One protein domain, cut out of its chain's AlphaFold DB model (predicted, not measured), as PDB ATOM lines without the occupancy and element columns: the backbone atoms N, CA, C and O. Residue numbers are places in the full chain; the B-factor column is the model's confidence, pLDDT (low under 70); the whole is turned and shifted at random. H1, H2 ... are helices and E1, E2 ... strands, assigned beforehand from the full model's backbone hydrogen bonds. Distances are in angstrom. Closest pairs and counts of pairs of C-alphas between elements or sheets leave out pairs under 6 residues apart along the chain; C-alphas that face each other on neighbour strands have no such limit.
ATOM      1  N   HIS A 145     -30.284  60.935 -12.956       91.62
ATOM      2  CA  HIS A 145     -31.537  60.322 -12.508       91.62
ATOM      3  C   HIS A 145     -32.763  61.108 -12.999       91.62
ATOM      4  O   HIS A 145     -33.010  62.228 -12.553       91.62
ATOM      5  N   LEU A 146     -33.564  60.486 -13.867       91.50
ATOM      6  CA  LEU A 146     -34.922  60.918 -14.188       91.50
ATOM      7  C   LEU A 146     -35.893  60.300 -13.178       91.50
ATOM      8  O   LEU A 146     -36.188  59.109 -13.237       91.50
ATOM      9  N   ARG A 147     -36.350  61.112 -12.224       89.56
ATOM     10  CA  ARG A 147     -37.118  60.658 -11.059       89.56
ATOM     11  C   ARG A 147     -38.616  60.716 -11.315       89.56
ATOM     12  O   ARG A 147     -39.119  61.710 -11.831       89.56
ATOM     13  N   PHE A 148     -39.329  59.702 -10.845       90.19
ATOM     14  CA  PHE A 148     -40.795  59.679 -10.789       90.19
ATOM     15  C   PHE A 148     -41.340  59.969  -9.383       90.19
ATOM     16  O   PHE A 148     -42.547  60.017  -9.176       90.19
ATOM     17  N   SER A 149     -40.450  60.174  -8.409       86.94
ATOM     18  CA  SER A 149     -40.772  60.497  -7.018       86.94
ATOM     19  C   SER A 149     -39.764  61.500  -6.458       86.94
ATOM     20  O   SER A 149     -38.599  61.521  -6.861       86.94
ATOM     21  N   THR A 150     -40.186  62.327  -5.502       81.81
ATOM     22  CA  THR A 150     -39.298  63.305  -4.850       81.81
ATOM     23  C   THR A 150     -38.209  62.643  -4.004       81.81
ATOM     24  O   THR A 150     -37.127  63.209  -3.866       81.81
ATOM     25  N   SER A 151     -38.461  61.434  -3.489       81.88
ATOM     26  CA  SER A 151     -37.484  60.612  -2.764       81.88
ATOM     27  C   SER A 151     -36.371  60.066  -3.663       81.88
ATOM     28  O   SER A 151     -35.298  59.741  -3.163       81.88
ATOM     29  N   GLY A 152     -36.603  59.978  -4.980       82.50
ATOM     30  CA  GLY A 152     -35.706  59.277  -5.896       82.50
ATOM     31  C   GLY A 152     -35.757  57.755  -5.736       82.50
ATOM     32  O   GLY A 152     -34.781  57.089  -6.051       82.50
ATOM     33  N   GLU A 153     -36.861  57.208  -5.231       86.75
ATOM     34  CA  GLU A 153     -37.064  55.756  -5.120       86.75
ATOM     35  C   GLU A 153     -37.409  55.131  -6.477       86.75
ATOM     36  O   GLU A 153     -36.897  54.078  -6.840       86.75
ATOM     37  N   PHE A 154     -38.238  55.828  -7.256       91.75
ATOM     38  CA  PHE A 154     -38.653  55.408  -8.594       91.75
ATOM     39  C   PHE A 154     -38.063  56.309  -9.666       91.75
ATOM     40  O   PHE A 154     -38.066  57.540  -9.517       91.75
ATOM     41  N   GLY A 155     -37.645  55.709 -10.777       92.50
ATOM     42  CA  GLY A 155     -37.087  56.450 -11.896       92.50
ATOM     43  C   GLY A 155     -36.182  55.631 -12.802       92.50
ATOM     44  O   GLY A 155     -36.086  54.407 -12.709       92.50
ATOM     45  N   ILE A 156     -35.519  56.354 -13.697       94.06
ATOM     46  CA  ILE A 156     -34.489  55.833 -14.590       94.06
ATOM     47  C   ILE A 156     -33.178  56.499 -14.211       94.06
ATOM     48  O   ILE A 156     -33.052  57.727 -14.269       94.06
ATOM     49  N   LYS A 157     -32.197  55.688 -13.840       94.50
ATOM     50  CA  LYS A 157     -30.879  56.137 -13.424       94.50
ATOM     51  C   LYS A 157     -29.819  55.587 -14.364       94.50
ATOM     52  O   LYS A 157     -29.907  54.448 -14.811       94.50
ATOM     53  N   GLY A 158     -28.828  56.405 -14.681       94.75
ATOM     54  CA  GLY A 158     -27.721  56.039 -15.552       94.75
ATOM     55  C   GLY A 158     -26.409  56.571 -15.005       94.75
ATOM     56  O   GLY A 158     -26.335  57.712 -14.543       94.75
ATOM     57  N   SER A 159     -25.382  55.738 -15.075       94.56
ATOM     58  CA  SER A 159     -24.016  56.083 -14.687       94.56
ATOM     59  C   SER A 159     -23.140  56.430 -15.892       94.56
ATOM     60  O   SER A 159     -23.419  55.998 -17.017       94.56
ATOM     61  N   PRO A 160     -22.027  57.151 -15.673       92.88
ATOM     62  CA  PRO A 160     -21.013  57.369 -16.700       92.88
ATOM     63  C   PRO A 160     -20.328  56.088 -17.207       92.88
ATOM     64  O   PRO A 160     -19.846  56.082 -18.338       92.88
ATOM     65  N   ASP A 161     -20.275  55.008 -16.416       92.69
ATOM     66  CA  ASP A 161     -19.698  53.712 -16.812       92.69
ATOM     67  C   ASP A 161     -20.669  52.821 -17.608       92.69
ATOM     68  O   ASP A 161     -20.316  51.706 -17.993       92.69
ATOM     69  N   GLY A 162     -21.860  53.333 -17.939       89.44
ATOM     70  CA  GLY A 162     -22.815  52.670 -18.829       89.44
ATOM     71  C   GLY A 162     -23.752  51.686 -18.133       89.44
ATOM     72  O   GLY A 162     -24.470  50.952 -18.813       89.44
ATOM     73  N   LYS A 163     -23.775  51.679 -16.799       93.38
ATOM     74  CA  LYS A 163     -24.775  50.948 -16.019       93.38
ATOM     75  C   LYS A 163     -26.062  51.747 -15.901       93.38
ATOM     76  O   LYS A 163     -26.040  52.982 -15.831       93.38
ATOM     77  N   ILE A 164     -27.179  51.036 -15.871       94.25
ATOM     78  CA  ILE A 164     -28.526  51.593 -15.916       94.25
ATOM     79  C   ILE A 164     -29.354  50.940 -14.813       94.25
ATOM     80  O   ILE A 164     -29.178  49.770 -14.493       94.25
ATOM     81  N   GLN A 165     -30.275  51.713 -14.253       93.56
ATOM     82  CA  GLN A 165     -31.303  51.241 -13.341       93.56
ATOM     83  C   GLN A 165     -32.656  51.779 -13.808       93.56
ATOM     84  O   GLN A 165     -32.781  52.952 -14.167       93.56
ATOM     85  N   MET A 166     -33.670  50.928 -13.815       94.44
ATOM     86  CA  MET A 166     -35.061  51.272 -14.084       94.44
ATOM     87  C   MET A 166     -35.911  50.729 -12.939       94.44
ATOM     88  O   MET A 166     -36.434  49.616 -13.009       94.44
ATOM     89  N   THR A 167     -36.034  51.524 -11.878       94.56
ATOM     90  CA  THR A 167     -36.674  51.112 -10.626       94.56
ATOM     91  C   THR A 167     -38.146  51.504 -10.615       94.56
ATOM     92  O   THR A 167     -38.493  52.689 -10.678       94.56
ATOM     93  N   GLY A 168     -39.012  50.497 -10.518       92.81
ATOM     94  CA  GLY A 168     -40.432  50.644 -10.208       92.81
ATOM     95  C   GLY A 168     -40.752  50.179  -8.785       92.81
ATOM     96  O   GLY A 168     -39.863  49.818  -8.020       92.81
ATOM     97  N   ALA A 169     -42.043  50.144  -8.442       92.75
ATOM     98  CA  ALA A 169     -42.511  49.703  -7.122       92.75
ATOM     99  C   ALA A 169     -42.134  48.248  -6.781       92.75
ATOM    100  O   ALA A 169     -41.976  47.916  -5.613       92.75
ATOM    101  N   GLU A 170     -41.963  47.402  -7.799       92.50
ATOM    102  CA  GLU A 170     -41.669  45.967  -7.658       92.50
ATOM    103  C   GLU A 170     -40.189  45.632  -7.928       92.50
ATOM    104  O   GLU A 170     -39.842  44.476  -8.152       92.50
ATOM    105  N   GLY A 171     -39.308  46.639  -7.933       92.06
ATOM    106  CA  GLY A 171     -37.867  46.465  -8.125       92.06
ATOM    107  C   GLY A 171     -37.334  46.991  -9.459       92.06
ATOM    108  O   GLY A 171     -38.002  47.737 -10.182       92.06
ATOM    109  N   ASP A 172     -36.082  46.639  -9.747       94.50
ATOM    110  CA  ASP A 172     -35.372  47.033 -10.963       94.50
ATOM    111  C   ASP A 172     -35.665  46.074 -12.127       94.50
ATOM    112  O   ASP A 172     -35.591  44.853 -11.993       94.50
ATOM    113  N   ILE A 173     -35.990  46.627 -13.296       94.56
ATOM    114  CA  ILE A 173     -36.352  45.826 -14.475       94.56
ATOM    115  C   ILE A 173     -35.187  44.944 -14.949       94.56
ATOM    116  O   ILE A 173     -35.424  43.822 -15.397       94.56
ATOM    117  N   ILE A 174     -33.943  45.426 -14.887       94.38
ATOM    118  CA  ILE A 174     -32.775  44.664 -15.348       94.38
ATOM    119  C   ILE A 174     -32.504  43.504 -14.386       94.38
ATOM    120  O   ILE A 174     -32.245  42.392 -14.853       94.38
ATOM    121  N   ASP A 175     -32.651  43.723 -13.079       93.81
ATOM    122  CA  ASP A 175     -32.585  42.660 -12.073       93.81
ATOM    123  C   ASP A 175     -33.676  41.605 -12.279       93.81
ATOM    124  O   ASP A 175     -33.361  40.418 -12.379       93.81
ATOM    125  N   LEU A 176     -34.938  42.014 -12.444       95.56
ATOM    126  CA  LEU A 176     -36.045  41.083 -12.696       95.56
ATOM    127  C   LEU A 176     -35.813  40.254 -13.972       95.56
ATOM    128  O   LEU A 176     -36.081  39.053 -14.008       95.56
ATOM    129  N   LEU A 177     -35.274  40.864 -15.032       95.19
ATOM    130  CA  LEU A 177     -34.925  40.147 -16.263       95.19
ATOM    131  C   LEU A 177     -33.751  39.178 -16.069       95.19
ATOM    132  O   LEU A 177     -33.746  38.094 -16.667       95.19
ATOM    133  N   ALA A 178     -32.763  39.545 -15.250       94.75
ATOM    134  CA  ALA A 178     -31.659  38.661 -14.903       94.75
ATOM    135  C   ALA A 178     -32.169  37.439 -14.127       94.75
ATOM    136  O   ALA A 178     -31.842  36.311 -14.498       94.75
ATOM    137  N   GLU A 179     -33.051  37.644 -13.146       95.00
ATOM    138  CA  GLU A 179     -33.691  36.575 -12.370       95.00
ATOM    139  C   GLU A 179     -34.526  35.631 -13.244       95.00
ATOM    140  O   GLU A 179     -34.495  34.410 -13.057       95.00
ATOM    141  N   VAL A 180     -35.230  36.157 -14.251       95.75
ATOM    142  CA  VAL A 180     -35.939  35.325 -15.237       95.75
ATOM    143  C   VAL A 180     -34.952  34.451 -16.012       95.75
ATOM    144  O   VAL A 180     -35.184  33.249 -16.154       95.75
ATOM    145  N   CYS A 181     -33.836  35.005 -16.492       95.12
ATOM    146  CA  CYS A 181     -32.820  34.230 -17.212       95.12
ATOM    147  C   CYS A 181     -32.176  33.156 -16.323       95.12
ATOM    148  O   CYS A 181     -31.958  32.036 -16.783       95.12
ATOM    149  N   GLU A 182     -31.913  33.475 -15.055       94.12
ATOM    150  CA  GLU A 182     -31.384  32.542 -14.055       94.12
ATOM    151  C   GLU A 182     -32.382  31.406 -13.780       94.12
ATOM    152  O   GLU A 182     -32.013  30.230 -13.830       94.12
ATOM    153  N   THR A 183     -33.663  31.737 -13.602       94.62
ATOM    154  CA  THR A 183     -34.745  30.766 -13.376       94.62
ATOM    155  C   THR A 183     -34.931  29.838 -14.576       94.62
ATOM    156  O   THR A 183     -35.028  28.621 -14.423       94.62
ATOM    157  N   LEU A 184     -34.941  30.386 -15.794       92.88
ATOM    158  CA  LEU A 184     -35.023  29.587 -17.015       92.88
ATOM    159  C   LEU A 184     -33.756  28.742 -17.221       92.88
ATOM    160  O   LEU A 184     -33.838  27.611 -17.700       92.88
ATOM    161  N   GLY A 185     -32.590  29.267 -16.840       91.25
ATOM    162  CA  GLY A 185     -31.287  28.621 -16.989       91.25
ATOM    163  C   GLY A 185     -31.114  27.355 -16.149       91.25
ATOM    164  O   GLY A 185     -30.243  26.545 -16.460       91.25
ATOM    165  N   VAL A 186     -31.958  27.141 -15.138       91.62
ATOM    166  CA  VAL A 186     -31.962  25.924 -14.309       91.62
ATOM    167  C   VAL A 186     -33.115  24.971 -14.631       91.62
ATOM    168  O   VAL A 186     -33.219  23.913 -14.010       91.62
ATOM    169  N   LEU A 187     -33.975  25.296 -15.606       91.50
ATOM    170  CA  LEU A 187     -35.095  24.432 -15.970       91.50
ATOM    171  C   LEU A 187     -34.620  23.077 -16.500       91.50
ATOM    172  O   LEU A 187     -33.691  22.972 -17.310       91.50
ATOM    173  N   THR A 188     -35.338  22.040 -16.077       91.56
ATOM    174  CA  THR A 188     -35.148  20.663 -16.523       91.56
ATOM    175  C   THR A 188     -36.483  20.032 -16.897       91.56
ATOM    176  O   THR A 188     -37.480  20.215 -16.199       91.56
ATOM    177  N   THR A 189     -36.495  19.232 -17.955       88.88
ATOM    178  CA  THR A 189     -37.641  18.420 -18.365       88.88
ATOM    179  C   THR A 189     -37.592  17.075 -17.646       88.88
ATOM    180  O   THR A 189     -36.639  16.315 -17.818       88.88
ATOM    181  N   THR A 190     -38.634  16.748 -16.883       90.19
ATOM    182  CA  THR A 190     -38.773  15.433 -16.240       90.19
ATOM    183  C   THR A 190     -39.650  14.520 -17.090       90.19
ATOM    184  O   THR A 190     -40.825  14.807 -17.312       90.19
ATOM    185  N   VAL A 191     -39.094  13.394 -17.536       88.62
ATOM    186  CA  VAL A 191     -39.825  12.328 -18.234       88.62
ATOM    187  C   VAL A 191     -40.129  11.224 -17.222       88.62
ATOM    188  O   VAL A 191     -39.216  10.576 -16.715       88.62
ATOM    189  N   SER A 192     -41.408  11.027 -16.893       88.75
ATOM    190  CA  SER A 192     -41.845  10.183 -15.768       88.75
ATOM    191  C   SER A 192     -42.018   8.697 -16.096       88.75
ATOM    192  O   SER A 192     -42.106   7.880 -15.184       88.75
ATOM    193  N   SER A 193     -42.078   8.318 -17.377       85.12
ATOM    194  CA  SER A 193     -42.183   6.916 -17.803       85.12
ATOM    195  C   SER A 193     -41.674   6.709 -19.235       85.12
ATOM    196  O   SER A 193     -41.529   7.667 -19.996       85.12
ATOM    197  N   GLY A 194     -41.391   5.454 -19.598       86.25
ATOM    198  CA  GLY A 194     -40.828   5.067 -20.898       86.25
ATOM    199  C   GLY A 194     -39.305   4.884 -20.886       86.25
ATOM    200  O   GLY A 194     -38.646   5.085 -19.870       86.25
ATOM    201  N   SER A 195     -38.732   4.494 -22.030       83.31
ATOM    202  CA  SER A 195     -37.291   4.206 -22.182       83.31
ATOM    203  C   SER A 195     -36.374   5.418 -21.979       83.31
ATOM    204  O   SER A 195     -35.173   5.246 -21.805       83.31
ATOM    205  N   SER A 196     -36.936   6.629 -22.007       84.50
ATOM    206  CA  SER A 196     -36.219   7.900 -21.841       84.50
ATOM    207  C   SER A 196     -36.532   8.588 -20.504       84.50
ATOM    208  O   SER A 196     -36.343   9.799 -20.380       84.50
ATOM    209  N   ALA A 197     -37.052   7.838 -19.522       86.69
ATOM    210  CA  ALA A 197     -37.358   8.363 -18.196       86.69
ATOM    211  C   ALA A 197     -36.102   8.938 -17.519       86.69
ATOM    212  O   ALA A 197     -35.035   8.325 -17.540       86.69
ATOM    213  N   GLY A 198     -36.234  10.127 -16.935       88.75
ATOM    214  CA  GLY A 198     -35.116  10.877 -16.365       88.75
ATOM    215  C   GLY A 198     -35.338  12.387 -16.394       88.75
ATOM    216  O   GLY A 198     -36.361  12.875 -16.877       88.75
ATOM    217  N   THR A 199     -34.363  13.121 -15.867       88.94
ATOM    218  CA  THR A 199     -34.349  14.587 -15.829       88.94
ATOM    219  C   THR A 199     -33.343  15.100 -16.849       88.94
ATOM    220  O   THR A 199     -32.168  14.739 -16.797       88.94
ATOM    221  N   TRP A 200     -33.801  15.940 -17.772       88.69
ATOM    222  CA  TRP A 200     -33.006  16.422 -18.897       88.69
ATOM    223  C   TRP A 200     -32.891  17.948 -18.849       88.69
ATOM    224  O   TRP A 200     -33.921  18.621 -18.785       88.69
ATOM    225  N   PRO A 201     -31.679  18.524 -18.883       88.50
ATOM    226  CA  PRO A 201     -31.521  19.969 -18.989       88.50
ATOM    227  C   PRO A 201     -32.021  20.468 -20.348       88.50
ATOM    228  O   PRO A 201     -31.943  19.760 -21.357       88.50
ATOM    229  N   ILE A 202     -32.510  21.705 -20.391       90.06
ATOM    230  CA  ILE A 202     -32.822  22.362 -21.665       90.06
ATOM    231  C   ILE A 202     -31.531  22.700 -22.428       90.06
ATOM    232  O   ILE A 202     -30.474  22.919 -21.838       90.06
ATOM    233  N   THR A 203     -31.588  22.782 -23.755       91.38
ATOM    234  CA  THR A 203     -30.388  23.025 -24.576       91.38
ATOM    235  C   THR A 203     -29.852  24.455 -24.459       91.38
ATOM    236  O   THR A 203     -28.697  24.712 -24.790       91.38
ATOM    237  N   GLN A 204     -30.669  25.391 -23.970       93.50
ATOM    238  CA  GLN A 204     -30.347  26.817 -23.893       93.50
ATOM    239  C   GLN A 204     -29.714  27.255 -22.563       93.50
ATOM    240  O   GLN A 204     -29.420  28.442 -22.424       93.50
ATOM    241  N   GLN A 205     -29.466  26.357 -21.598       91.62
ATOM    242  CA  GLN A 205     -28.984  26.741 -20.257       91.62
ATOM    243  C   GLN A 205     -27.723  27.623 -20.297       91.62
ATOM    244  O   GLN A 205     -27.685  28.675 -19.663       91.62
ATOM    245  N   ALA A 206     -26.722  27.259 -21.106       92.00
ATOM    246  CA  ALA A 206     -25.490  28.043 -21.238       92.00
ATOM    247  C   ALA A 206     -25.729  29.442 -21.840       92.00
ATOM    248  O   ALA A 206     -25.108  30.417 -21.419       92.00
ATOM    249  N   ALA A 207     -26.650  29.553 -22.803       93.69
ATOM    250  CA  ALA A 207     -27.003  30.832 -23.411       93.69
ATOM    251  C   ALA A 207     -27.752  31.740 -22.421       93.69
ATOM    252  O   ALA A 207     -27.464  32.932 -22.346       93.69
ATOM    253  N   LEU A 208     -28.663  31.171 -21.626       94.69
ATOM    254  CA  LEU A 208     -29.403  31.890 -20.585       94.69
ATOM    255  C   LEU A 208     -28.482  32.369 -19.456       94.69
ATOM    256  O   LEU A 208     -28.585  33.521 -19.045       94.69
ATOM    257  N   ALA A 209     -27.521  31.547 -19.029       93.00
ATOM    258  CA  ALA A 209     -26.519  31.948 -18.039       93.00
ATOM    259  C   ALA A 209     -25.639  33.110 -18.538       93.00
ATOM    260  O   ALA A 209     -25.376  34.060 -17.803       93.00
ATOM    261  N   ALA A 210     -25.219  33.075 -19.808       94.50
ATOM    262  CA  ALA A 210     -24.461  34.172 -20.408       94.50
ATOM    263  C   ALA A 210     -25.290  35.467 -20.522       94.50
ATOM    264  O   ALA A 210     -24.751  36.558 -20.341       94.50
ATOM    265  N   LEU A 211     -26.594  35.364 -20.807       95.62
ATOM    266  CA  LEU A 211     -27.504  36.512 -20.820       95.62
ATOM    267  C   LEU A 211     -27.693  37.105 -19.421       95.62
ATOM    268  O   LEU A 211     -27.561  38.317 -19.275       95.62
ATOM    269  N   ALA A 212     -27.914  36.267 -18.403       94.56
ATOM    270  CA  ALA A 212     -28.007  36.705 -17.013       94.56
ATOM    271  C   ALA A 212     -26.751  37.478 -16.584       94.56
ATOM    272  O   ALA A 212     -26.855  38.598 -16.096       94.56
ATOM    273  N   ALA A 213     -25.555  36.946 -16.866       94.94
ATOM    274  CA  ALA A 213     -24.295  37.617 -16.539       94.94
ATOM    275  C   ALA A 213     -24.161  38.999 -17.205       94.94
ATOM    276  O   ALA A 213     -23.676  39.944 -16.586       94.94
ATOM    277  N   ARG A 214     -24.616  39.138 -18.459       94.94
ATOM    278  CA  ARG A 214     -24.626  40.431 -19.163       94.94
ATOM    279  C   ARG A 214     -25.621  41.412 -18.552       94.94
ATOM    280  O   ARG A 214     -25.284  42.583 -18.442       94.94
ATOM    281  N   LEU A 215     -26.813  40.950 -18.173       94.62
ATOM    282  CA  LEU A 215     -27.818  41.781 -17.504       94.62
ATOM    283  C   LEU A 215     -27.287  42.284 -16.160       94.62
ATOM    284  O   LEU A 215     -27.250  43.489 -15.952       94.62
ATOM    285  N   ARG A 216     -26.747  41.393 -15.319       94.50
ATOM    286  CA  ARG A 216     -26.138  41.751 -14.026       94.50
ATOM    287  C   ARG A 216     -24.977  42.740 -14.160       94.50
ATOM    288  O   ARG A 216     -24.811  43.600 -13.308       94.50
ATOM    289  N   ALA A 217     -24.189  42.654 -15.233       94.00
ATOM    290  CA  ALA A 217     -23.101  43.600 -15.491       94.00
ATOM    291  C   ALA A 217     -23.581  45.017 -15.864       94.00
ATOM    292  O   ALA A 217     -22.790  45.955 -15.786       94.00
ATOM    293  N   MET A 218     -24.843  45.172 -16.287       92.31
ATOM    294  CA  MET A 218     -25.449  46.464 -16.635       92.31
ATOM    295  C   MET A 218     -26.223  47.103 -15.478       92.31
ATOM    296  O   MET A 218     -26.598  48.266 -15.608       92.31
ATOM    297  N   VAL A 219     -26.466  46.381 -14.381       90.88
ATOM    298  CA  VAL A 219     -27.158  46.917 -13.200       90.88
ATOM    299  C   VAL A 219     -26.257  47.938 -12.505       90.88
ATOM    300  O   VAL A 219     -25.053  47.705 -12.349       90.88
TER     301      VAL A 219
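Overview. This is residues 145 to 219 of the 220 residues of an uncharacterized protein of Martelella lutilitoris (UniProt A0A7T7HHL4). The model is a long rod in three parts: two helices side by side in the middle, H1 and H2, a small three-stranded sheet at one end with its strands crosswise to the rod, and a strand hairpin, E4 and E5, that prolongs the helix pair at the other end. The chain goes out along H1 and E4, turns at the tip in residues 192 to 197, which stick out free, and folds back along E5 and H2 to the sheet. The printed part has 75 residues, with two named helices and five named strands in the order E1 E2 E3 H1 E4 E5 H2, a mix of helices and strands. Both sheets, E1 - E2 - E3 and E4 - E5, are antiparallel. The whole is extended, with a radius of gyration of the C-alphas of 17.9 A and spans of 61 by 25 by 9 A.

Along the chain. E1 is residues 145 to 147, 5.8 A long, beginning at C-alpha 145 at (-31.537, 60.322, -12.508). E2, residues 155 to 158, is 10.1 A long, and E3, residues 164 to 168, is 13.2 A. H1 is residues 173 to 185, 18.1 A long, ending at C-alpha 185 at (-31.287, 28.621, -16.989). E4, residues 188 to 191, is 9.7 A long, and E5, residues 198 to 201, is 10.1 A. H2, residues 205 to 218, is 20.4 A long and ends at C-alpha 218 at (-25.449, 46.464, -16.635).

Arrangement. E1, E2 and E3 form a meander, each strand the antiparallel neighbour of the one before. In the hairpin of E1 and E2, N 146 and O 156 are 2.8 A apart, within hydrogen-bond range. In the hairpin of E2 and E3, N 157 and O 165 are 2.8 A apart, also within range. H1 only grazes this sheet, with residues 173 to 175; the closest C-alphas of E3 and H1 are those of Met 166 and Ile 173, 5.6 A apart. H1 and H2 touch, closest at the C-alphas of Gly 185 and Gln 205, 4.4 A, with a shallow tilt of 18 degrees, opposite ways. In both helices every O i to N i+4 pair is within hydrogen-bond range. In the hairpin of E4 and E5, at 155 degrees between directions, N 189 and O 200 are 2.8 A apart, within range. H2 only grazes the sheet E1 E2 E3, with residues 215 to 218, and is only just on it, with 5 pairs of C-alphas within 10 A. E3 and E4 are apart.

Size, cuts and confidence. The two C-alphas farthest apart, those of Thr 150 and Ser 195, are 61.6 A from each other. The printed part has no cut, and no link is long. The mean pLDDT of the printed part is 91.7, and no printed residue is under 70.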